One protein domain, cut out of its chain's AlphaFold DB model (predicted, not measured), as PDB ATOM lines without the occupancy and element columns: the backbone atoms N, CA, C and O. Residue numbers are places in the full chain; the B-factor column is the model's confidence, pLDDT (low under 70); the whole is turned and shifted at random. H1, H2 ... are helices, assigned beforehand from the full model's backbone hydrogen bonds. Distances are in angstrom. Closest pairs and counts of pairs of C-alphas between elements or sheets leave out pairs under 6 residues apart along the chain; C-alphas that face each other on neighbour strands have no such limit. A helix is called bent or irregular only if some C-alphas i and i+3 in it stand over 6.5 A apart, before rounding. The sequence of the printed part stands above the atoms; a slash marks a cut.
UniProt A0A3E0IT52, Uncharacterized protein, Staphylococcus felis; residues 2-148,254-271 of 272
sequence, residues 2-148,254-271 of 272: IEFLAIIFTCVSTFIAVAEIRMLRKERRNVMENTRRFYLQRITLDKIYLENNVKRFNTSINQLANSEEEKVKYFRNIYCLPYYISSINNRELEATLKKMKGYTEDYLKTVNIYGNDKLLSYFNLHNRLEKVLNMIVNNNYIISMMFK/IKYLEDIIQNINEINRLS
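This is residues 2 to 148 and 254 to 271 of the 272 residues of an uncharacterized protein of Staphylococcus felis (UniProt A0A3E0IT52). One very long helix, H1, sticks out at one end as a free arm, residues 2 to 30; its later part packs into a four-helix up-and-down bundle with H4, H5 and H6, which go round in a ring in which H1 is across from H5 and H4 across from H6. The short helices H2 and H3 are at the end of the bundle away from the arm. The printed part has 165 residues, with six named helices in the order H1 to H6 and no named strand: all helix. The whole is extended, with a radius of gyration of the C-alphas of 24.3 A and spans of 90 by 33 by 21 A, the length being made by the arm.

Find C-alpha 2 at (78.802, -19.505, 1.737); from there H1, residues 2 to 64, runs 91.2 A to C-alpha 64 at (-8.693, -36.006, 21.524). Next come H2, residues 68 to 74, and H3, residues 78 to 87. H3 is irregular, but only just: C-alphas 79 and 82 are 6.7 A apart. H4, residues 91 to 110, is 28.8 A long, and H5, residues 117 to 146, is 44.4 A. H6, residues 254 to 269, runs 22.8 A and ends at C-alpha 269, (24.382, -26.814, 24.811).

Begin at H1, whose residues 32 to 50 touch H4 at a shallow tilt of 20 degrees, opposite ways; the closest C-alphas, of Ile 43 and Met 100, are 6.0 A apart. H4 and H5 form a helical hairpin at 27 degrees, closest at the C-alphas of Lys 101 and Leu 129, 5.8 A. Residues 118 to 132 of H5 touch H6 at 28 degrees, opposite ways, with the C-alphas of Leu 125 and Ile 260 closest at 6.1 A. H6 touches residues 40 to 54 of H1 at a steep tilt of 40 degrees, the closest C-alphas being those of Lys 47 and Ile 261, 6.3 A. H1 and H5 are apart, and so are H4 and H6. Farther along H1, residues 53 to 61 touch H3, with the C-alphas of Asn 53 and Ser 87 closest at 5.2 A. H1 and H2 only just touch, with 3 pairs of C-alphas within 8 A, the closest those of Ile 61 and Lys 71, 6.7 A. Every O i to N i+4 pair is within hydrogen-bond range in H2, H4 and H6; in H1 it is 58 of 59, in H3 4 of 6 and in H5 24 of 26.

The C-alphas farthest apart are those of Ile 2 and Asn 66, 91.6 A. Residues 149 to 253 are not printed, and C-alphas 148 and 254 are 24.1 A apart across this cut. Of the links that are printed whole, H4 to H5 is short and the others are tight. The mean pLDDT of the printed part is 82.0; look for values under 70 at residues 112 to 117 and 144 to 148, among others.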
ATOM      1  N   ILE A   2      80.031 -19.176   2.491       73.88
ATOM      2  CA  ILE A   2      78.802 -19.505   1.737       73.88
ATOM      3  C   ILE A   2      77.836 -20.393   2.549       73.88
ATOM      4  O   ILE A   2      76.652 -20.087   2.630       73.88
ATOM      5  N   GLU A   3      78.339 -21.428   3.230       68.12
ATOM      6  CA  GLU A   3      77.513 -22.320   4.069       68.12
ATOM      7  C   GLU A   3      76.869 -21.600   5.266       68.12
ATOM      8  O   GLU A   3      75.709 -21.832   5.589       68.12
ATOM      9  N   PHE A   4      77.589 -20.661   5.886       77.81
ATOM     10  CA  PHE A   4      77.076 -19.857   7.001       77.81
ATOM     11  C   PHE A   4      75.935 -18.923   6.559       77.81
ATOM     12  O   PHE A   4      74.923 -18.806   7.247       77.81
ATOM     13  N   LEU A   5      76.061 -18.312   5.375       74.38
ATOM     14  CA  LEU A   5      74.997 -17.507   4.769       74.38
ATOM     15  C   LEU A   5      73.771 -18.364   4.418       74.38
ATOM     16  O   LEU A   5      72.647 -17.951   4.698       74.38
ATOM     17  N   ALA A   6      73.969 -19.571   3.879       76.12
ATOM     18  CA  ALA A   6      72.876 -20.492   3.559       76.12
ATOM     19  C   ALA A   6      72.072 -20.915   4.806       76.12
ATOM     20  O   ALA A   6      70.841 -20.972   4.754       76.12
ATOM     21  N   ILE A   7      72.743 -21.147   5.942       82.88
ATOM     22  CA  ILE A   7      72.085 -21.467   7.221       82.88
ATOM     23  C   ILE A   7      71.223 -20.292   7.699       82.88
ATOM     24  O   ILE A   7      70.058 -20.492   8.033       82.88
ATOM     25  N   ILE A   8      71.753 -19.064   7.667       81.12
ATOM     26  CA  ILE A   8      70.999 -17.863   8.062       81.12
ATOM     27  C   ILE A   8      69.761 -17.683   7.175       81.12
ATOM     28  O   ILE A   8      68.662 -17.492   7.698       81.12
ATOM     29  N   PHE A   9      69.907 -17.802   5.851       78.44
ATOM     30  CA  PHE A   9      68.778 -17.711   4.919       78.44
ATOM     31  C   PHE A   9      67.711 -18.775   5.195       78.44
ATOM     32  O   PHE A   9      66.525 -18.452   5.217       78.44
ATOM     33  N   THR A  10      68.126 -20.012   5.477       82.00
ATOM     34  CA  THR A  10      67.213 -21.121   5.794       82.00
ATOM     35  C   THR A  10      66.484 -20.895   7.122       82.00
ATOM     36  O   THR A  10      65.287 -21.163   7.233       82.00
ATOM     37  N   CYS A  11      67.164 -20.364   8.143       79.44
ATOM     38  CA  CYS A  11      66.535 -20.024   9.419       79.44
ATOM     39  C   CYS A  11      65.493 -18.907   9.260       79.44
ATOM     40  O   CYS A  11      64.392 -19.019   9.801       79.44
ATOM     41  N   VAL A  12      65.809 -17.861   8.489       84.56
ATOM     42  CA  VAL A  12      64.886 -16.748   8.225       84.56
ATOM     43  C   VAL A  12      63.682 -17.213   7.402       84.56
ATOM     44  O   VAL A  12      62.549 -16.912   7.774       84.56
ATOM     45  N   SER A  13      63.885 -18.002   6.342       79.50
ATOM     46  CA  SER A  13      62.782 -18.534   5.529       79.50
ATOM     47  C   SER A  13      61.879 -19.478   6.328       79.50
ATOM     48  O   SER A  13      60.658 -19.406   6.214       79.50
ATOM     49  N   THR A  14      62.458 -20.314   7.197       85.88
ATOM     50  CA  THR A  14      61.693 -21.191   8.095       85.88
ATOM     51  C   THR A  14      60.878 -20.375   9.095       85.88
ATOM     52  O   THR A  14      59.721 -20.698   9.355       85.88
ATOM     53  N   PHE A  15      61.442 -19.292   9.636       83.69
ATOM     54  CA  PHE A  15      60.724 -18.409  10.553       83.69
ATOM     55  C   PHE A  15      59.537 -17.712   9.873       83.69
ATOM     56  O   PHE A  15      58.445 -17.682  10.443       83.69
ATOM     57  N   ILE A  16      59.721 -17.222   8.641       84.19
ATOM     58  CA  ILE A  16      58.647 -16.635   7.825       84.19
ATOM     59  C   ILE A  16      57.555 -17.678   7.554       84.19
ATOM     60  O   ILE A  16      56.391 -17.421   7.850       84.19
ATOM     61  N   ALA A  17      57.920 -18.888   7.116       82.19
ATOM     62  CA  ALA A  17      56.959 -19.964   6.872       82.19
ATOM     63  C   ALA A  17      56.174 -20.347   8.142       82.19
ATOM     64  O   ALA A  17      54.959 -20.539   8.102       82.19
ATOM     65  N   VAL A  18      56.833 -20.417   9.305       86.12
ATOM     66  CA  VAL A  18      56.156 -20.670  10.589       86.12
ATOM     67  C   VAL A  18      55.197 -19.531  10.950       86.12
ATOM     68  O   VAL A  18      54.104 -19.800  11.461       86.12
ATOM     69  N   ALA A  19      55.567 -18.274  10.692       83.06
ATOM     70  CA  ALA A  19      54.707 -17.116  10.928       83.06
ATOM     71  C   ALA A  19      53.469 -17.124  10.011       83.06
ATOM     72  O   ALA A  19      52.350 -16.972  10.507       83.06
ATOM     73  N   GLU A  20      53.645 -17.401   8.717       81.12
ATOM     74  CA  GLU A  20      52.553 -17.559   7.746       81.12
ATOM     75  C   GLU A  20      51.616 -18.707   8.139       81.12
ATOM     76  O   GLU A  20      50.401 -18.525   8.212       81.12
ATOM     77  N   ILE A  21      52.161 -19.870   8.514       84.19
ATOM     78  CA  ILE A  21      51.367 -21.012   8.990       84.19
ATOM     79  C   ILE A  21      50.558 -20.637  10.239       84.19
ATOM     80  O   ILE A  21      49.404 -21.051  10.377       84.19
ATOM     81  N   ARG A  22      51.127 -19.863  11.171       82.06
ATOM     82  CA  ARG A  22      50.400 -19.392  12.362       82.06
ATOM     83  C   ARG A  22      49.271 -18.429  11.998       82.06
ATOM     84  O   ARG A  22      48.183 -18.560  12.564       82.06
ATOM     85  N   MET A  23      49.504 -17.506  11.068       84.25
ATOM     86  CA  MET A  23      48.487 -16.568  10.587       84.25
ATOM     87  C   MET A  23      47.338 -17.308   9.893       84.25
ATOM     88  O   MET A  23      46.189 -17.160  10.308       84.25
ATOM     89  N   LEU A  24      47.651 -18.219   8.968       80.44
ATOM     90  CA  LEU A  24      46.671 -19.071   8.286       80.44
ATOM     91  C   LEU A  24      45.860 -19.924   9.270       80.44
ATOM     92  O   LEU A  24      44.648 -20.072   9.125       80.44
ATOM     93  N   ARG A  25      46.494 -20.467  10.319       80.75
ATOM     94  CA  ARG A  25      45.783 -21.201  11.382       80.75
ATOM     95  C   ARG A  25      44.812 -20.306  12.154       80.75
ATOM     96  O   ARG A  25      43.720 -20.765  12.487       80.75
ATOM     97  N   LYS A  26      45.193 -19.060  12.451       80.69
ATOM     98  CA  LYS A  26      44.334 -18.093  13.152       80.69
ATOM     99  C   LYS A  26      43.141 -17.685  12.291       80.69
ATOM    100  O   LYS A  26      42.013 -17.737  12.769       80.69
ATOM    101  N   GLU A  27      43.375 -17.345  11.028       79.00
ATOM    102  CA  GLU A  27      42.312 -17.017  10.073       79.00
ATOM    103  C   GLU A  27      41.351 -18.189   9.890       79.00
ATOM    104  O   GLU A  27      40.141 -18.028  10.037       79.00
ATOM    105  N   ARG A  28      41.884 -19.400   9.697       80.62
ATOM    106  CA  ARG A  28      41.081 -20.621   9.595       80.62
ATOM    107  C   ARG A  28      40.218 -20.858  10.835       80.62
ATOM    108  O   ARG A  28      39.060 -21.246  10.704       80.62
ATOM    109  N   ARG A  29      40.761 -20.622  12.034       80.69
ATOM    110  CA  ARG A  29      40.009 -20.739  13.291       80.69
ATOM    111  C   ARG A  29      38.865 -19.725  13.354       80.69
ATOM    112  O   ARG A  29      37.756 -20.115  13.698       80.69
ATOM    113  N   ASN A  30      39.119 -18.473  12.973       80.50
ATOM    114  CA  ASN A  30      38.099 -17.423  12.944       80.50
ATOM    115  C   ASN A  30      36.983 -17.737  11.939       80.50
ATOM    116  O   ASN A  30      35.807 -17.588  12.262       80.50
ATOM    117  N   VAL A  31      37.337 -18.207  10.740       82.50
ATOM    118  CA  VAL A  31      36.360 -18.642   9.730       82.50
ATOM    119  C   VAL A  31      35.500 -19.772  10.287       82.50
ATOM    120  O   VAL A  31      34.280 -19.686  10.231       82.50
ATOM    121  N   MET A  32      36.111 -20.790  10.899       80.38
ATOM    122  CA  MET A  32      35.377 -21.917  11.480       80.38
ATOM    123  C   MET A  32      34.427 -21.484  12.607       80.38
ATOM    124  O   MET A  32      33.298 -21.968  12.679       80.38
ATOM    125  N   GLU A  33      34.853 -20.559  13.468       82.00
ATOM    126  CA  GLU A  33      34.017 -20.016  14.543       82.00
ATOM    127  C   GLU A  33      32.833 -19.210  13.995       82.00
ATOM    128  O   GLU A  33      31.700 -19.399  14.439       82.00
ATOM    129  N   ASN A  34      33.066 -18.375  12.981       83.81
ATOM    130  CA  ASN A  34      32.007 -17.616  12.321       83.81
ATOM    131  C   ASN A  34      31.018 -18.538  11.603       83.81
ATOM    132  O   ASN A  34      29.813 -18.405  11.807       83.81
ATOM    133  N   THR A  35      31.499 -19.514  10.826       85.12
ATOM    134  CA  THR A  35      30.645 -20.507  10.159       85.12
ATOM    135  C   THR A  35      29.796 -21.271  11.169       85.12
ATOM    136  O   THR A  35      28.601 -21.458  10.946       85.12
ATOM    137  N   ARG A  36      30.371 -21.654  12.318       86.88
ATOM    138  CA  ARG A  36      29.619 -22.284  13.407       86.88
ATOM    139  C   ARG A  36      28.535 -21.367  13.961       86.88
ATOM    140  O   ARG A  36      27.402 -21.810  14.099       86.88
ATOM    141  N   ARG A  37      28.845 -20.101  14.256       88.00
ATOM    142  CA  ARG A  37      27.848 -19.134  14.751       88.00
ATOM    143  C   ARG A  37      26.700 -18.945  13.761       88.00
ATOM    144  O   ARG A  37      25.543 -19.021  14.162       88.00
ATOM    145  N   PHE A  38      27.011 -18.774  12.476       88.38
ATOM    146  CA  PHE A  38      25.998 -18.648  11.426       88.38
ATOM    147  C   PHE A  38      25.129 -19.901  11.303       88.38
ATOM    148  O   PHE A  38      23.909 -19.785  11.180       88.38
ATOM    149  N   TYR A  39      25.733 -21.089  11.375       91.75
ATOM    150  CA  TYR A  39      25.000 -22.351  11.395       91.75
ATOM    151  C   TYR A  39      24.037 -22.428  12.589       91.75
ATOM    152  O   TYR A  39      22.841 -22.637  12.394       91.75
ATOM    153  N   LEU A  40      24.541 -22.208  13.811       91.75
ATOM    154  CA  LEU A  40      23.751 -22.308  15.045       91.75
ATOM    155  C   LEU A  40      22.582 -21.320  15.058       91.75
ATOM    156  O   LEU A  40      21.479 -21.670  15.475       91.75
ATOM    157  N   GLN A  41      22.793 -20.104  14.556       91.81
ATOM    158  CA  GLN A  41      21.731 -19.109  14.444       91.81
ATOM    159  C   GLN A  41      20.614 -19.583  13.504       91.81
ATOM    160  O   GLN A  41      19.443 -19.554  13.877       91.81
ATOM    161  N   ARG A  42      20.968 -20.044  12.298       93.12
ATOM    162  CA  ARG A  42      19.990 -20.490  11.295       93.12
ATOM    163  C   ARG A  42      19.222 -21.723  11.751       93.12
ATOM    164  O   ARG A  42      17.997 -21.727  11.691       93.12
ATOM    165  N   ILE A  43      19.934 -22.738  12.245       94.31
ATOM    166  CA  ILE A  43      19.305 -23.985  12.685       94.31
ATOM    167  C   ILE A  43      18.386 -23.747  13.891       94.31
ATOM    168  O   ILE A  43      17.344 -24.382  13.987       94.31
ATOM    169  N   THR A  44      18.719 -22.801  14.777       92.56
ATOM    170  CA  THR A  44      17.885 -22.467  15.942       92.56
ATOM    171  C   THR A  44      16.605 -21.731  15.546       92.56
ATOM    172  O   THR A  44      15.556 -22.014  16.117       92.56
ATOM    173  N   LEU A  45      16.660 -20.828  14.561       88.12
ATOM    174  CA  LEU A  45      15.464 -20.146  14.057       88.12
ATOM    175  C   LEU A  45      14.477 -21.136  13.425       88.12
ATOM    176  O   LEU A  45      13.309 -21.165  13.806       88.12
ATOM    177  N   ASP A  46      14.961 -21.997  12.529       91.06
ATOM    178  CA  ASP A  46      14.111 -22.999  11.877       91.06
ATOM    179  C   ASP A  46      13.627 -24.073  12.875       91.06
ATOM    180  O   ASP A  46      12.501 -24.563  12.766       91.06
ATOM    181  N   LYS A  47      14.420 -24.382  13.917       95.38
ATOM    182  CA  LYS A  47      13.991 -25.242  15.033       95.38
ATOM    183  C   LYS A  47      12.763 -24.678  15.750       95.38
ATOM    184  O   LYS A  47      11.873 -25.452  16.065       95.38
ATOM    185  N   ILE A  48      12.689 -23.369  16.005       88.00
ATOM    186  CA  ILE A  48      11.527 -22.764  16.688       88.00
ATOM    187  C   ILE A  48      10.252 -22.971  15.864       88.00
ATOM    188  O   ILE A  48       9.210 -23.334  16.408       88.00
ATOM    189  N   TYR A  49      10.332 -22.792  14.543       85.81
ATOM    190  CA  TYR A  49       9.209 -23.085  13.652       85.81
ATOM    191  C   TYR A  49       8.797 -24.565  13.735       85.81
ATOM    192  O   TYR A  49       7.610 -24.872  13.853       85.81
ATOM    193  N   LEU A  50       9.769 -25.482  13.741       89.88
ATOM    194  CA  LEU A  50       9.525 -26.916  13.890       89.88
ATOM    195  C   LEU A  50       8.873 -27.268  15.239       89.88
ATOM    196  O   LEU A  50       7.867 -27.971  15.268       89.88
ATOM    197  N   GLU A  51       9.412 -26.740  16.342       89.44
ATOM    198  CA  GLU A  51       8.892 -26.904  17.708       89.44
ATOM    199  C   GLU A  51       7.436 -26.445  17.804       89.44
ATOM    200  O   GLU A  51       6.603 -27.163  18.353       89.44
ATOM    201  N   ASN A  52       7.104 -25.292  17.219       80.19
ATOM    202  CA  ASN A  52       5.740 -24.769  17.222       80.19
ATOM    203  C   ASN A  52       4.768 -25.676  16.455       80.19
ATOM    204  O   ASN A  52       3.654 -25.909  16.922       80.19
ATOM    205  N   ASN A  53       5.180 -26.216  15.307       80.81
ATOM    206  CA  ASN A  53       4.356 -27.132  14.515       80.81
ATOM    207  C   ASN A  53       4.144 -28.483  15.216       80.81
ATOM    208  O   ASN A  53       3.017 -28.971  15.291       80.81
ATOM    209  N   VAL A  54       5.196 -29.055  15.814       89.56
ATOM    210  CA  VAL A  54       5.083 -30.278  16.628       89.56
ATOM    211  C   VAL A  54       4.203 -30.035  17.857       89.56
ATOM    212  O   VAL A  54       3.316 -30.838  18.144       89.56
ATOM    213  N   LYS A  55       4.378 -28.904  18.557       81.31
ATOM    214  CA  LYS A  55       3.543 -28.521  19.707       81.31
ATOM    215  C   LYS A  55       2.078 -28.377  19.303       81.31
ATOM    216  O   LYS A  55       1.221 -28.881  20.027       81.31
ATOM    217  N   ARG A  56       1.785 -27.737  18.165       70.06
ATOM    218  CA  ARG A  56       0.422 -27.604  17.623       70.06
ATOM    219  C   ARG A  56      -0.212 -28.969  17.393       70.06
ATOM    220  O   ARG A  56      -1.256 -29.250  17.973       70.06
ATOM    221  N   PHE A  57       0.464 -29.833  16.637       81.62
ATOM    222  CA  PHE A  57      -0.017 -31.183  16.359       81.62
ATOM    223  C   PHE A  57      -0.275 -31.973  17.651       81.62
ATOM    224  O   PHE A  57      -1.371 -32.496  17.857       81.62
ATOM    225  N   ASN A  58       0.703 -32.003  18.560       80.94
ATOM    226  CA  ASN A  58       0.582 -32.721  19.826       80.94
ATOM    227  C   ASN A  58      -0.546 -32.150  20.695       80.94
ATOM    228  O   ASN A  58      -1.295 -32.918  21.288       80.94
ATOM    229  N   THR A  59      -0.721 -30.828  20.742       71.88
ATOM    230  CA  THR A  59      -1.832 -30.194  21.473       71.88
ATOM    231  C   THR A  59      -3.181 -30.659  20.934       71.88
ATOM    232  O   THR A  59      -4.022 -31.096  21.719       71.88
ATOM    233  N   SER A  60      -3.368 -30.643  19.612       67.94
ATOM    234  CA  SER A  60      -4.607 -31.103  18.980       67.94
ATOM    235  C   SER A  60      -4.892 -32.580  19.266       67.94
ATOM    236  O   SER A  60      -6.018 -32.936  19.597       67.94
ATOM    237  N   ILE A  61      -3.877 -33.449  19.208       72.50
ATOM    238  CA  ILE A  61      -4.054 -34.881  19.494       72.50
ATOM    239  C   ILE A  61      -4.307 -35.139  20.986       72.50
ATOM    240  O   ILE A  61      -5.143 -35.971  21.331       72.50
ATOM    241  N   ASN A  62      -3.646 -34.405  21.883       70.38
ATOM    242  CA  ASN A  62      -3.823 -34.541  23.332       70.38
ATOM    243  C   ASN A  62      -5.226 -34.138  23.802       70.38
ATOM    244  O   ASN A  62      -5.691 -34.636  24.818       70.38
ATOM    245  N   GLN A  63      -5.907 -33.251  23.075       66.69
ATOM    246  CA  GLN A  63      -7.305 -32.905  23.352       66.69
ATOM    247  C   GLN A  63      -8.284 -34.019  22.955       66.69
ATOM    248  O   GLN A  63      -9.409 -34.049  23.447       66.69
ATOM    249  N   LEU A  64      -7.866 -34.927  22.069       62.06
ATOM    250  CA  LEU A  64      -8.693 -36.006  21.524       62.06
ATOM    251  C   LEU A  64      -8.406 -37.374  22.160       62.06
ATOM    252  O   LEU A  64      -9.231 -38.282  22.051       62.06
ATOM    253  N   ALA A  65      -7.250 -37.531  22.810       67.94
ATOM    254  CA  ALA A  65      -6.785 -38.776  23.409       67.94
ATOM    255  C   ALA A  65      -6.449 -38.584  24.896       67.94
ATOM    256  O   ALA A  65      -5.604 -37.766  25.254       67.94
ATOM    257  N   ASN A  66      -7.057 -39.399  25.761       70.12
ATOM    258  CA  ASN A  66      -6.908 -39.328  27.218       70.12
ATOM    259  C   ASN A  66      -5.692 -40.116  27.743       70.12
ATOM    260  O   ASN A  66      -5.402 -40.088  28.938       70.12
ATOM    261  N   SER A  67      -4.984 -40.850  26.876       78.62
ATOM    262  CA  SER A  67      -3.788 -41.633  27.221       78.62
ATOM    263  C   SER A  67      -2.825 -41.779  26.038       78.62
ATOM    264  O   SER A  67      -3.220 -41.627  24.883       78.62
ATOM    265  N   GLU A  68      -1.563 -42.135  26.301       79.62
ATOM    266  CA  GLU A  68      -0.576 -42.386  25.233       79.62
ATOM    267  C   GLU A  68      -0.951 -43.558  24.316       79.62
ATOM    268  O   GLU A  68      -0.736 -43.507  23.105       79.62
ATOM    269  N   GLU A  69      -1.580 -44.605  24.853       79.12
ATOM    270  CA  GLU A  69      -2.079 -45.706  24.022       79.12
ATOM    271  C   GLU A  69      -3.187 -45.248  23.068       79.12
ATOM    272  O   GLU A  69      -3.264 -45.717  21.927       79.12
ATOM    273  N   GLU A  70      -4.040 -44.323  23.508       74.12
ATOM    274  CA  GLU A  70      -5.055 -43.713  22.652       74.12
ATOM    275  C   GLU A  70      -4.432 -42.820  21.580       74.12
ATOM    276  O   GLU A  70      -4.879 -42.883  20.436       74.12
ATOM    277  N   LYS A  71      -3.355 -42.079  21.879       78.81
ATOM    278  CA  LYS A  71      -2.632 -41.288  20.866       78.81
ATOM    279  C   LYS A  71      -2.079 -42.159  19.748       78.81
ATOM    280  O   LYS A  71      -2.288 -41.866  18.574       78.81
ATOM    281  N   VAL A  72      -1.444 -43.279  20.092       81.19
ATOM    282  CA  VAL A  72      -0.908 -44.224  19.098       81.19
ATOM    283  C   VAL A  72      -2.023 -44.811  18.225       81.19
ATOM    284  O   VAL A  72      -1.828 -45.021  17.024       81.19
ATOM    285  N   LYS A  73      -3.206 -45.064  18.800       75.81
ATOM    286  CA  LYS A  73      -4.389 -45.472  18.024       75.81
ATOM    287  C   LYS A  73      -4.872 -44.338  17.118       75.81
ATOM    288  O   LYS A  73      -5.182 -44.602  15.958       75.81
ATOM    289  N   TYR A  74      -4.871 -43.100  17.609       75.81
ATOM    290  CA  TYR A  74      -5.248 -41.914  16.842       75.81
ATOM    291  C   TYR A  74      -4.316 -41.644  15.662       75.81
ATOM    292  O   TYR A  74      -4.815 -41.363  14.582       75.81
ATOM    293  N   PHE A  75      -3.001 -41.838  15.794       81.50
ATOM    294  CA  PHE A  75      -2.056 -41.703  14.671       81.50
ATOM    295  C   PHE A  75      -2.351 -42.644  13.498       81.50
ATOM    296  O   PHE A  75      -1.909 -42.407  12.378       81.50
ATOM    297  N   ARG A  76      -3.094 -43.727  13.744       78.19
ATOM    298  CA  ARG A  76      -3.536 -44.685  12.721       78.19
ATOM    299  C   ARG A  76      -4.977 -44.450  12.273       78.19
ATOM    300  O   ARG A  76      -5.464 -45.173  11.405       78.19
ATOM    301  N   ASN A  77      -5.659 -43.494  12.890       69.75
ATOM    302  CA  ASN A  77      -7.029 -43.128  12.598       69.75
ATOM    303  C   ASN A  77      -7.048 -41.972  11.592       69.75
ATOM    304  O   ASN A  77      -6.269 -41.029  11.688       69.75
ATOM    305  N   ILE A  78      -7.975 -42.037  10.645       65.62
ATOM    306  CA  ILE A  78      -8.173 -41.021   9.620       65.62
ATOM    307  C   ILE A  78      -8.464 -39.627  10.191       65.62
ATOM    308  O   ILE A  78      -8.072 -38.634   9.591       65.62
ATOM    309  N   TYR A  79      -9.039 -39.537  11.395       65.25
ATOM    310  CA  TYR A  79      -9.258 -38.262  12.090       65.25
ATOM    311  C   TYR A  79      -7.963 -37.538  12.497       65.25
ATOM    312  O   TYR A  79      -8.003 -36.354  12.813       65.25
ATOM    313  N   CYS A  80      -6.807 -38.210  12.493       70.62
ATOM    314  CA  CYS A  80      -5.509 -37.567  12.724       70.62
ATOM    315  C   CYS A  80      -4.993 -36.826  11.484       70.62
ATOM    316  O   CYS A  80      -4.245 -35.856  11.614       70.62
ATOM    317  N   LEU A  81      -5.410 -37.262  10.292       71.44
ATOM    318  CA  LEU A  81      -4.900 -36.766   9.021       71.44
ATOM    319  C   LEU A  81      -4.998 -35.239   8.870       71.44
ATOM    320  O   LEU A  81      -4.007 -34.639   8.475       71.44
ATOM    321  N   PRO A  82      -6.101 -34.570   9.229       64.62
ATOM    322  CA  PRO A  82      -6.215 -33.131   9.015       64.62
ATOM    323  C   PRO A  82      -5.239 -32.319   9.865       64.62
ATOM    324  O   PRO A  82      -4.573 -31.428   9.346       64.62
ATOM    325  N   TYR A  83      -5.084 -32.684  11.141       70.44
ATOM    326  CA  TYR A  83      -4.091 -32.081  12.034       70.44
ATOM    327  C   TYR A  83      -2.667 -32.370  11.560       70.44
ATOM    328  O   TYR A  83      -1.783 -31.518  11.642       70.44
ATOM    329  N   TYR A  84      -2.440 -33.585  11.054       79.00
ATOM    330  CA  TYR A  84      -1.157 -33.971  10.491       79.00
ATOM    331  C   TYR A  84      -0.820 -33.127   9.261       79.00
ATOM    332  O   TYR A  84       0.292 -32.620   9.178       79.00
ATOM    333  N   ILE A  85      -1.756 -32.909   8.337       74.00
ATOM    334  CA  ILE A  85      -1.491 -32.106   7.140       74.00
ATOM    335  C   ILE A  85      -1.294 -30.627   7.498       74.00
ATOM    336  O   ILE A  85      -0.282 -30.039   7.113       74.00
ATOM    337  N   SER A  86      -2.188 -30.038   8.298       66.38
ATOM    338  CA  SER A  86      -2.128 -28.606   8.630       66.38
ATOM    339  C   SER A  86      -0.877 -28.223   9.425       66.38
ATOM    340  O   SER A  86      -0.296 -27.159   9.203       66.38
ATOM    341  N   SER A  87      -0.436 -29.083  10.348       73.31
ATOM    342  CA  SER A  87       0.711 -28.800  11.217       73.31
ATOM    343  C   SER A  87       2.027 -29.380  10.709       73.31
ATOM    344  O   SER A  87       3.071 -28.782  10.938       73.31
ATOM    345  N   ILE A  88       2.022 -30.534  10.043       86.69
ATOM    346  CA  ILE A  88       3.256 -31.286   9.780       86.69
ATOM    347  C   ILE A  88       3.488 -31.505   8.287       86.69
ATOM    348  O   ILE A  88       4.568 -31.244   7.769       86.69
ATOM    349  N   ASN A  89       2.489 -31.983   7.565       81.12
ATOM    350  CA  ASN A  89       2.660 -32.457   6.202       81.12
ATOM    351  C   ASN A  89       2.229 -31.416   5.172       81.12
ATOM    352  O   ASN A  89       1.279 -31.636   4.428       81.12
ATOM    353  N   ASN A  90       2.931 -30.285   5.167       77.69
ATOM    354  CA  ASN A  90       2.675 -29.159   4.273       77.69
ATOM    355  C   ASN A  90       3.967 -28.666   3.597       77.69
ATOM    356  O   ASN A  90       5.090 -28.983   4.013       77.69
ATOM    357  N   ARG A  91       3.808 -27.861   2.538       80.19
ATOM    358  CA  ARG A  91       4.924 -27.324   1.732       80.19
ATOM    359  C   ARG A  91       5.895 -26.461   2.541       80.19
ATOM    360  O   ARG A  91       7.090 -26.443   2.243       80.19
ATOM    361  N   GLU A  92       5.408 -25.736   3.546       82.88
ATOM    362  CA  GLU A  92       6.238 -24.831   4.347       82.88
ATOM    363  C   GLU A  92       7.162 -25.606   5.300       82.88
ATOM    364  O   GLU A  92       8.364 -25.315   5.365       82.88
ATOM    365  N   LEU A  93       6.656 -26.654   5.962       88.06
ATOM    366  CA  LEU A  93       7.487 -27.550   6.768       88.06
ATOM    367  C   LEU A  93       8.511 -28.283   5.893       88.06
ATOM    368  O   LEU A  93       9.687 -28.348   6.253       88.06
ATOM    369  N   GLU A  94       8.108 -28.776   4.718       90.25
ATOM    370  CA  GLU A  94       9.028 -29.413   3.768       90.25
ATOM    371  C   GLU A  94      10.171 -28.464   3.368       90.25
ATOM    372  O   GLU A  94      11.349 -28.834   3.419       90.25
ATOM    373  N   ALA A  95       9.848 -27.218   3.005       91.12
ATOM    374  CA  ALA A  95      10.840 -26.205   2.656       91.12
ATOM    375  C   ALA A  95      11.778 -25.887   3.831       91.12
ATOM    376  O   ALA A  95      12.981 -25.699   3.629       91.12
ATOM    377  N   THR A  96      11.251 -25.862   5.056       92.75
ATOM    378  CA  THR A  96      12.037 -25.647   6.276       92.75
ATOM    379  C   THR A  96      13.008 -26.802   6.519       92.75
ATOM    380  O   THR A  96      14.206 -26.573   6.681       92.75
ATOM    381  N   LEU A  97      12.553 -28.054   6.417       96.38
ATOM    382  CA  LEU A  97      13.414 -29.234   6.541       96.38
ATOM    383  C   LEU A  97      14.513 -29.273   5.465       96.38
ATOM    384  O   LEU A  97      15.661 -29.605   5.771       96.38
ATOM    385  N   LYS A  98      14.205 -28.873   4.220       96.94
ATOM    386  CA  LYS A  98      15.206 -28.727   3.143       96.94
ATOM    387  C   LYS A  98      16.285 -27.703   3.496       96.94
ATOM    388  O   LYS A  98      17.468 -27.987   3.308       96.94
ATOM    389  N   LYS A  99      15.897 -26.534   4.020       96.50
ATOM    390  CA  LYS A  99      16.843 -25.496   4.467       96.50
ATOM    391  C   LYS A  99      17.733 -26.010   5.593       96.50
ATOM    392  O   LYS A  99      18.952 -25.922   5.479       96.50
ATOM    393  N   MET A 100      17.136 -26.610   6.625       96.94
ATOM    394  CA  MET A 100      17.866 -27.178   7.761       96.94
ATOM    395  C   MET A 100      18.880 -28.234   7.306       96.94
ATOM    396  O   MET A 100      20.049 -28.142   7.678       96.94
ATOM    397  N   LYS A 101      18.477 -29.176   6.435       96.25
ATOM    398  CA  LYS A 101      19.388 -30.170   5.839       96.25
ATOM    399  C   LYS A 101      20.552 -29.488   5.116       96.25
ATOM    400  O   LYS A 101      21.702 -29.837   5.372       96.25
ATOM    401  N   GLY A 102      20.264 -28.495   4.270       94.12
ATOM    402  CA  GLY A 102      21.281 -27.740   3.533       94.12
ATOM    403  C   GLY A 102      22.284 -27.039   4.451       94.12
ATOM    404  O   GLY A 102      23.490 -27.189   4.273       94.12
ATOM    405  N   TYR A 103      21.812 -26.352   5.495       93.56
ATOM    406  CA  TYR A 103      22.695 -25.702   6.469       93.56
ATOM    407  C   TYR A 103      23.597 -26.708   7.189       93.56
ATOM    408  O   TYR A 103      24.783 -26.433   7.386       93.56
ATOM    409  N   THR A 104      23.059 -27.867   7.578       93.56
ATOM    410  CA  THR A 104      23.840 -28.914   8.246       93.56
ATOM    411  C   THR A 104      24.872 -29.531   7.303       93.56
ATOM    412  O   THR A 104      26.009 -29.738   7.720       93.56
ATOM    413  N   GLU A 105      24.539 -29.755   6.030       92.00
ATOM    414  CA  GLU A 105      25.507 -30.217   5.023       92.00
ATOM    415  C   GLU A 105      26.639 -29.221   4.799       92.00
ATOM    416  O   GLU A 105      27.809 -29.606   4.790       92.00
ATOM    417  N   ASP A 106      26.308 -27.944   4.624       89.25
ATOM    418  CA  ASP A 106      27.299 -26.898   4.382       89.25
ATOM    419  C   ASP A 106      28.234 -26.732   5.586       89.25
ATOM    420  O   ASP A 106      29.451 -26.581   5.429       89.25
ATOM    421  N   TYR A 107      27.689 -26.845   6.799       89.12
ATOM    422  CA  TYR A 107      28.484 -26.863   8.019       89.12
ATOM    423  C   TYR A 107      29.417 -28.082   8.072       89.12
ATOM    424  O   TYR A 107      30.622 -27.919   8.271       89.12
ATOM    425  N   LEU A 108      28.901 -29.291   7.823       87.88
ATOM    426  CA  LEU A 108      29.689 -30.530   7.825       87.88
ATOM    427  C   LEU A 108      30.812 -30.527   6.777       87.88
ATOM    428  O   LEU A 108      31.909 -30.991   7.072       87.88
ATOM    429  N   LYS A 109      30.582 -29.960   5.583       84.56
ATOM    430  CA  LYS A 109      31.617 -29.792   4.538       84.56
ATOM    431  C   LYS A 109      32.735 -28.840   4.968       84.56
ATOM    432  O   LYS A 109      33.867 -28.969   4.505       84.56
ATOM    433  N   THR A 110      32.417 -27.868   5.822       78.12
ATOM    434  CA  THR A 110      33.349 -26.808   6.231       78.12
ATOM    435  C   THR A 110      34.180 -27.194   7.458       78.12
ATOM    436  O   THR A 110      35.322 -26.746   7.606       78.12
ATOM    437  N   VAL A 111      33.638 -28.021   8.356       76.56
ATOM    438  CA  VAL A 111      34.339 -28.455   9.572       76.56
ATOM    439  C   VAL A 111      35.290 -29.613   9.261       76.56
ATOM    440  O   VAL A 111      34.914 -30.626   8.684       76.56
ATOM    441  N   ASN A 112      36.557 -29.474   9.661       64.12
ATOM    442  CA  ASN A 112      37.593 -30.459   9.355       64.12
ATOM    443  C   ASN A 112      37.454 -31.723  10.239       64.12
ATOM    444  O   ASN A 112      37.361 -31.617  11.459       64.12
ATOM    445  N   ILE A 113      37.521 -32.899   9.609       52.56
ATOM    446  CA  ILE A 113      37.092 -34.247  10.064       52.56
ATOM    447  C   ILE A 113      37.786 -34.808  11.335       52.56
ATOM    448  O   ILE A 113      37.412 -35.865  11.837       52.56
ATOM    449  N   TYR A 114      38.779 -34.134  11.920       46.72
ATOM    450  CA  TYR A 114      39.581 -34.745  12.987       46.72
ATOM    451  C   TYR A 114      39.011 -34.538  14.399       46.72
ATOM    452  O   TYR A 114      39.148 -33.468  14.988       46.72
ATOM    453  N   GLY A 115      38.462 -35.627  14.954       51.19
ATOM    454  CA  GLY A 115      38.529 -35.953  16.385       51.19
ATOM    455  C   GLY A 115      37.633 -35.146  17.320       51.19
ATOM    456  O   GLY A 115      38.078 -34.776  18.402       51.19
ATOM    457  N   ASN A 116      36.395 -34.848  16.923       57.19
ATOM    458  CA  ASN A 116      35.466 -34.130  17.789       57.19
ATOM    459  C   ASN A 116      34.193 -34.955  17.977       57.19
ATOM    460  O   ASN A 116      33.419 -35.099  17.034       57.19
ATOM    461  N   ASP A 117      33.944 -35.448  19.190       63.56
ATOM    462  CA  ASP A 117      32.700 -36.154  19.543       63.56
ATOM    463  C   ASP A 117      31.455 -35.307  19.230       63.56
ATOM    464  O   ASP A 117      30.382 -35.827  18.935       63.56
ATOM    465  N   LYS A 118      31.621 -33.977  19.174       70.75
ATOM    466  CA  LYS A 118      30.584 -33.031  18.747       70.75
ATOM    467  C   LYS A 118      30.145 -33.236  17.294       70.75
ATOM    468  O   LYS A 118      29.003 -32.934  16.977       70.75
ATOM    469  N   LEU A 119      31.016 -33.735  16.411       80.62
ATOM    470  CA  LEU A 119      30.745 -33.930  14.977       80.62
ATOM    471  C   LEU A 119      29.726 -35.054  14.737       80.62
ATOM    472  O   LEU A 119      28.928 -34.972  13.803       80.62
ATOM    473  N   LEU A 120      29.687 -36.046  15.634       84.25
ATOM    474  CA  LEU A 120      28.693 -37.118  15.614       84.25
ATOM    475  C   LEU A 120      27.266 -36.572  15.767       84.25
ATOM    476  O   LEU A 120      26.370 -37.025  15.058       84.25
ATOM    477  N   SER A 121      27.052 -35.562  16.619       87.06
ATOM    478  CA  SER A 121      25.739 -34.921  16.778       87.06
ATOM    479  C   SER A 121      25.263 -34.272  15.474       87.06
ATOM    480  O   SER A 121      24.133 -34.504  15.058       87.06
ATOM    481  N   TYR A 122      26.133 -33.549  14.759       89.62
ATOM    482  CA  TYR A 122      25.766 -32.932  13.475       89.62
ATOM    483  C   TYR A 122      25.492 -33.974  12.377       89.62
ATOM    484  O   TYR A 122      24.559 -33.796  11.598       89.62
ATOM    485  N   PHE A 123      26.251 -35.077  12.327       89.56
ATOM    486  CA  PHE A 123      25.954 -36.182  11.407       89.56
ATOM    487  C   PHE A 123      24.625 -36.865  11.732       89.56
ATOM    488  O   PHE A 123      23.842 -37.152  10.826       89.56
ATOM    489  N   ASN A 124      24.343 -37.100  13.015       90.25
ATOM    490  CA  ASN A 124      23.070 -37.667  13.451       90.25
ATOM    491  C   ASN A 124      21.902 -36.749  13.079       90.25
ATOM    492  O   ASN A 124      20.899 -37.233  12.554       90.25
ATOM    493  N   LEU A 125      22.053 -35.437  13.278       94.12
ATOM    494  CA  LEU A 125      21.070 -34.442  12.863       94.12
ATOM    495  C   LEU A 125      20.838 -34.470  11.347       94.12
ATOM    496  O   LEU A 125      19.689 -34.553  10.920       94.12
ATOM    497  N   HIS A 126      21.897 -34.456  10.531       94.56
ATOM    498  CA  HIS A 126      21.780 -34.522   9.068       94.56
ATOM    499  C   HIS A 126      21.030 -35.777   8.607       94.56
ATOM    500  O   HIS A 126      20.067 -35.685   7.846       94.56
ATOM    501  N   ASN A 127      21.405 -36.938   9.143       92.56
ATOM    502  CA  ASN A 127      20.791 -38.218   8.797       92.56
ATOM    503  C   ASN A 127      19.313 -38.275   9.234       92.56
ATOM    504  O   ASN A 127      18.464 -38.846   8.549       92.56
ATOM    505  N   ARG A 128      18.967 -37.651  10.370       94.62
ATOM    506  CA  ARG A 128      17.573 -37.507  10.817       94.62
ATOM    507  C   ARG A 128      16.768 -36.567   9.925       94.62
ATOM    508  O   ARG A 128      15.671 -36.946   9.521       94.62
ATOM    509  N   LEU A 129      17.318 -35.403   9.581       96.69
ATOM    510  CA  LEU A 129      16.698 -34.450   8.657       96.69
ATOM    511  C   LEU A 129      16.420 -35.099   7.301       96.69
ATOM    512  O   LEU A 129      15.328 -34.949   6.767       96.69
ATOM    513  N   GLU A 130      17.368 -35.872   6.774       93.81
ATOM    514  CA  GLU A 130      17.195 -36.604   5.520       93.81
ATOM    515  C   GLU A 130      16.072 -37.644   5.591       93.81
ATOM    516  O   GLU A 130      15.219 -37.689   4.705       93.81
ATOM    517  N   LYS A 131      16.025 -38.447   6.662       93.94
ATOM    518  CA  LYS A 131      14.959 -39.442   6.850       93.94
ATOM    519  C   LYS A 131      13.580 -38.796   6.913       93.94
ATOM    520  O   LYS A 131      12.689 -39.230   6.189       93.94
ATOM    521  N   VAL A 132      13.411 -37.761   7.737       95.50
ATOM    522  CA  VAL A 132      12.119 -37.072   7.868       95.50
ATOM    523  C   VAL A 132      11.735 -36.371   6.583       95.50
ATOM    524  O   VAL A 132      10.594 -36.489   6.161       95.50
ATOM    525  N   LEU A 133      12.672 -35.676   5.938       95.06
ATOM    526  CA  LEU A 133      12.392 -34.983   4.689       95.06
ATOM    527  C   LEU A 133      11.881 -35.956   3.623       95.06
ATOM    528  O   LEU A 133      10.885 -35.664   2.972       95.06
ATOM    529  N   ASN A 134      12.507 -37.126   3.482       91.19
ATOM    530  CA  ASN A 134      12.041 -38.145   2.543       91.19
ATOM    531  C   ASN A 134      10.632 -38.649   2.896       91.19
ATOM    532  O   ASN A 134       9.816 -38.839   1.999       91.19
ATOM    533  N   MET A 135      10.328 -38.830   4.186       91.81
ATOM    534  CA  MET A 135       8.979 -39.195   4.629       91.81
ATOM    535  C   MET A 135       7.960 -38.098   4.303       91.81
ATOM    536  O   MET A 135       6.943 -38.399   3.695       91.81
ATOM    537  N   ILE A 136       8.246 -36.833   4.630       91.12
ATOM    538  CA  ILE A 136       7.356 -35.693   4.355       91.12
ATOM    539  C   ILE A 136       7.133 -35.507   2.852       91.12
ATOM    540  O   ILE A 136       5.996 -35.347   2.434       91.12
ATOM    541  N   VAL A 137       8.179 -35.588   2.022       85.56
ATOM    542  CA  VAL A 137       8.050 -35.487   0.556       85.56
ATOM    543  C   VAL A 137       7.152 -36.601   0.011       85.56
ATOM    544  O   VAL A 137       6.245 -36.336  -0.778       85.56
ATOM    545  N   ASN A 138       7.361 -37.842   0.457       81.69
ATOM    546  CA  ASN A 138       6.528 -38.972   0.045       81.69
ATOM    547  C   ASN A 138       5.083 -38.823   0.537       81.69
ATOM    548  O   ASN A 138       4.145 -39.104  -0.203       81.69
ATOM    549  N   ASN A 139       4.893 -38.350   1.765       85.31
ATOM    550  CA  ASN A 139       3.578 -38.139   2.352       85.31
ATOM    551  C   ASN A 139       2.831 -36.995   1.653       85.31
ATOM    552  O   ASN A 139       1.661 -37.164   1.325       85.31
ATOM    553  N   ASN A 140       3.503 -35.877   1.345       76.38
ATOM    554  CA  ASN A 140       2.979 -34.788   0.510       76.38
ATOM    555  C   ASN A 140       2.542 -35.312  -0.863       76.38
ATOM    556  O   ASN A 140       1.447 -34.992  -1.318       76.38
ATOM    557  N   TYR A 141       3.343 -36.175  -1.495       75.06
ATOM    558  CA  TYR A 141       2.968 -36.814  -2.757       75.06
ATOM    559  C   TYR A 141       1.702 -37.673  -2.617       75.06
ATOM    560  O   TYR A 141       0.742 -37.466  -3.358       75.06
ATOM    561  N   ILE A 142       1.658 -38.581  -1.636       70.12
ATOM    562  CA  ILE A 142       0.496 -39.450  -1.387       70.12
ATOM    563  C   ILE A 142      -0.761 -38.617  -1.107       70.12
ATOM    564  O   ILE A 142      -1.815 -38.873  -1.685       70.12
ATOM    565  N   ILE A 143      -0.655 -37.597  -0.256       70.56
ATOM    566  CA  ILE A 143      -1.772 -36.710   0.075       70.56
ATOM    567  C   ILE A 143      -2.220 -35.930  -1.156       70.56
ATOM    568  O   ILE A 143      -3.414 -35.887  -1.414       70.56
ATOM    569  N   SER A 144      -1.307 -35.413  -1.979       66.31
ATOM    570  CA  SER A 144      -1.676 -34.719  -3.219       66.31
ATOM    571  C   SER A 144      -2.382 -35.623  -4.241       66.31
ATOM    572  O   SER A 144      -3.230 -35.147  -4.994       66.31
ATOM    573  N   MET A 145      -2.072 -36.927  -4.255       60.06
ATOM    574  CA  MET A 145      -2.767 -37.906  -5.096       60.06
ATOM    575  C   MET A 145      -4.180 -38.213  -4.590       60.06
ATOM    576  O   MET A 145      -5.084 -38.402  -5.400       60.06
ATOM    577  N   MET A 146      -4.364 -38.269  -3.268       62.12
ATOM    578  CA  MET A 146      -5.639 -38.629  -2.633       62.12
ATOM    579  C   MET A 146      -6.568 -37.422  -2.418       62.12
ATOM    580  O   MET A 146      -7.785 -37.578  -2.399       62.12
ATOM    581  N   PHE A 147      -5.997 -36.224  -2.266       61.06
ATOM    582  CA  PHE A 147      -6.659 -34.961  -1.932       61.06
ATOM    583  C   PHE A 147      -6.139 -33.862  -2.864       61.06
ATOM    584  O   PHE A 147      -5.285 -33.046  -2.504       61.06
ATOM    585  N   LYS A 148      -6.618 -33.885  -4.109       51.59
ATOM    586  CA  LYS A 148      -6.174 -32.957  -5.151       51.59
ATOM    587  C   LYS A 148      -6.405 -31.499  -4.717       51.59
ATOM    588  O   LYS A 148      -7.457 -31.182  -4.174       51.59
ATOM    589  N   ILE A 254       6.518 -37.766  13.673       94.69
ATOM    590  CA  ILE A 254       6.529 -36.938  14.889       94.69
ATOM    591  C   ILE A 254       7.729 -37.273  15.768       94.69
ATOM    592  O   ILE A 254       8.476 -36.374  16.146       94.69
ATOM    593  N   LYS A 255       7.987 -38.563  16.006       94.31
ATOM    594  CA  LYS A 255       9.145 -39.000  16.789       94.31
ATOM    595  C   LYS A 255      10.461 -38.470  16.219       94.31
ATOM    596  O   LYS A 255      11.333 -38.039  16.963       94.31
ATOM    597  N   TYR A 256      10.644 -38.522  14.902       95.88
ATOM    598  CA  TYR A 256      11.871 -38.012  14.302       95.88
ATOM    599  C   TYR A 256      11.962 -36.483  14.327       95.88
ATOM    600  O   TYR A 256      13.068 -35.958  14.447       95.88
ATOM    601  N   LEU A 257      10.839 -35.770  14.232       96.50
ATOM    602  CA  LEU A 257      10.807 -34.320  14.419       96.50
ATOM    603  C   LEU A 257      11.206 -33.935  15.851       96.50
ATOM    604  O   LEU A 257      12.028 -33.040  16.035       96.50
ATOM    605  N   GLU A 258      10.704 -34.657  16.853       95.31
ATOM    606  CA  GLU A 258      11.098 -34.499  18.258       95.31
ATOM    607  C   GLU A 258      12.587 -34.831  18.479       95.31
ATOM    608  O   GLU A 258      13.299 -34.045  19.108       95.31
ATOM    609  N   ASP A 259      13.095 -35.921  17.887       95.50
ATOM    610  CA  ASP A 259      14.527 -36.269  17.904       95.50
ATOM    611  C   ASP A 259      15.385 -35.128  17.313       95.50
ATOM    612  O   ASP A 259      16.437 -34.798  17.861       95.50
ATOM    613  N   ILE A 260      14.963 -34.518  16.194       96.69
ATOM    614  CA  ILE A 260      15.664 -33.387  15.552       96.69
ATOM    615  C   ILE A 260      15.723 -32.191  16.502       96.69
ATOM    616  O   ILE A 260      16.796 -31.617  16.707       96.69
ATOM    617  N   ILE A 261      14.587 -31.836  17.102       96.50
ATOM    618  CA  ILE A 261      14.474 -30.741  18.068       96.50
ATOM    619  C   ILE A 261      15.437 -30.962  19.240       96.50
ATOM    620  O   ILE A 261      16.219 -30.071  19.590       96.50
ATOM    621  N   GLN A 262      15.423 -32.164  19.821       95.12
ATOM    622  CA  GLN A 262      16.308 -32.520  20.926       95.12
ATOM    623  C   GLN A 262      17.783 -32.451  20.511       95.12
ATOM    624  O   GLN A 262      18.595 -31.870  21.234       95.12
ATOM    625  N   ASN A 263      18.132 -32.980  19.338       93.56
ATOM    626  CA  ASN A 263      19.510 -32.986  18.856       93.56
ATOM    627  C   ASN A 263      20.055 -31.561  18.653       93.56
ATOM    628  O   ASN A 263      21.191 -31.269  19.019       93.56
ATOM    629  N   ILE A 264      19.232 -30.637  18.143       93.56
ATOM    630  CA  ILE A 264      19.614 -29.222  18.009       93.56
ATOM    631  C   ILE A 264      19.824 -28.580  19.387       93.56
ATOM    632  O   ILE A 264      20.789 -27.840  19.576       93.56
ATOM    633  N   ASN A 265      18.980 -28.897  20.374       92.44
ATOM    634  CA  ASN A 265      19.166 -28.420  21.748       92.44
ATOM    635  C   ASN A 265      20.481 -28.938  22.362       92.44
ATOM    636  O   ASN A 265      21.191 -28.180  23.023       92.44
ATOM    637  N   GLU A 266      20.852 -30.194  22.111       89.88
ATOM    638  CA  GLU A 266      22.144 -30.759  22.527       89.88
ATOM    639  C   GLU A 266      23.326 -30.070  21.830       89.88
ATOM    640  O   GLU A 266      24.297 -29.689  22.485       89.88
ATOM    641  N   ILE A 267      23.231 -29.838  20.518       88.69
ATOM    642  CA  ILE A 267      24.239 -29.103  19.743       88.69
ATOM    643  C   ILE A 267      24.442 -27.686  20.297       88.69
ATOM    644  O   ILE A 267      25.588 -27.242  20.433       88.69
ATOM    645  N   ASN A 268      23.358 -26.989  20.646       86.81
ATOM    646  CA  ASN A 268      23.414 -25.654  21.240       86.81
ATOM    647  C   ASN A 268      24.095 -25.683  22.618       86.81
ATOM    648  O   ASN A 268      25.035 -24.923  22.834       86.81
ATOM    649  N   ARG A 269      23.733 -26.632  23.495       84.75
ATOM    650  CA  ARG A 269      24.382 -26.814  24.811       84.75
ATOM    651  C   ARG A 269      25.875 -27.121  24.712       84.75
ATOM    652  O   ARG A 269      26.656 -26.646  25.519       84.75
ATOM    653  N   LEU A 270      26.296 -27.902  23.717       77.81
ATOM    654  CA  LEU A 270      27.716 -28.195  23.466       77.81
ATOM    655  C   LEU A 270      28.477 -27.006  22.842       77.81
ATOM    656  O   LEU A 270      29.680 -27.118  22.546       77.81
ATOM    657  N   SER A 271      27.779 -25.909  22.550       70.88
ATOM    658  CA  SER A 271      28.311 -24.707  21.908       70.88
ATOM    659  C   SER A 271      28.451 -23.498  22.820       70.88
ATOM    660  O   SER A 271      29.202 -22.596  22.441       70.88
TER     661      SER A 271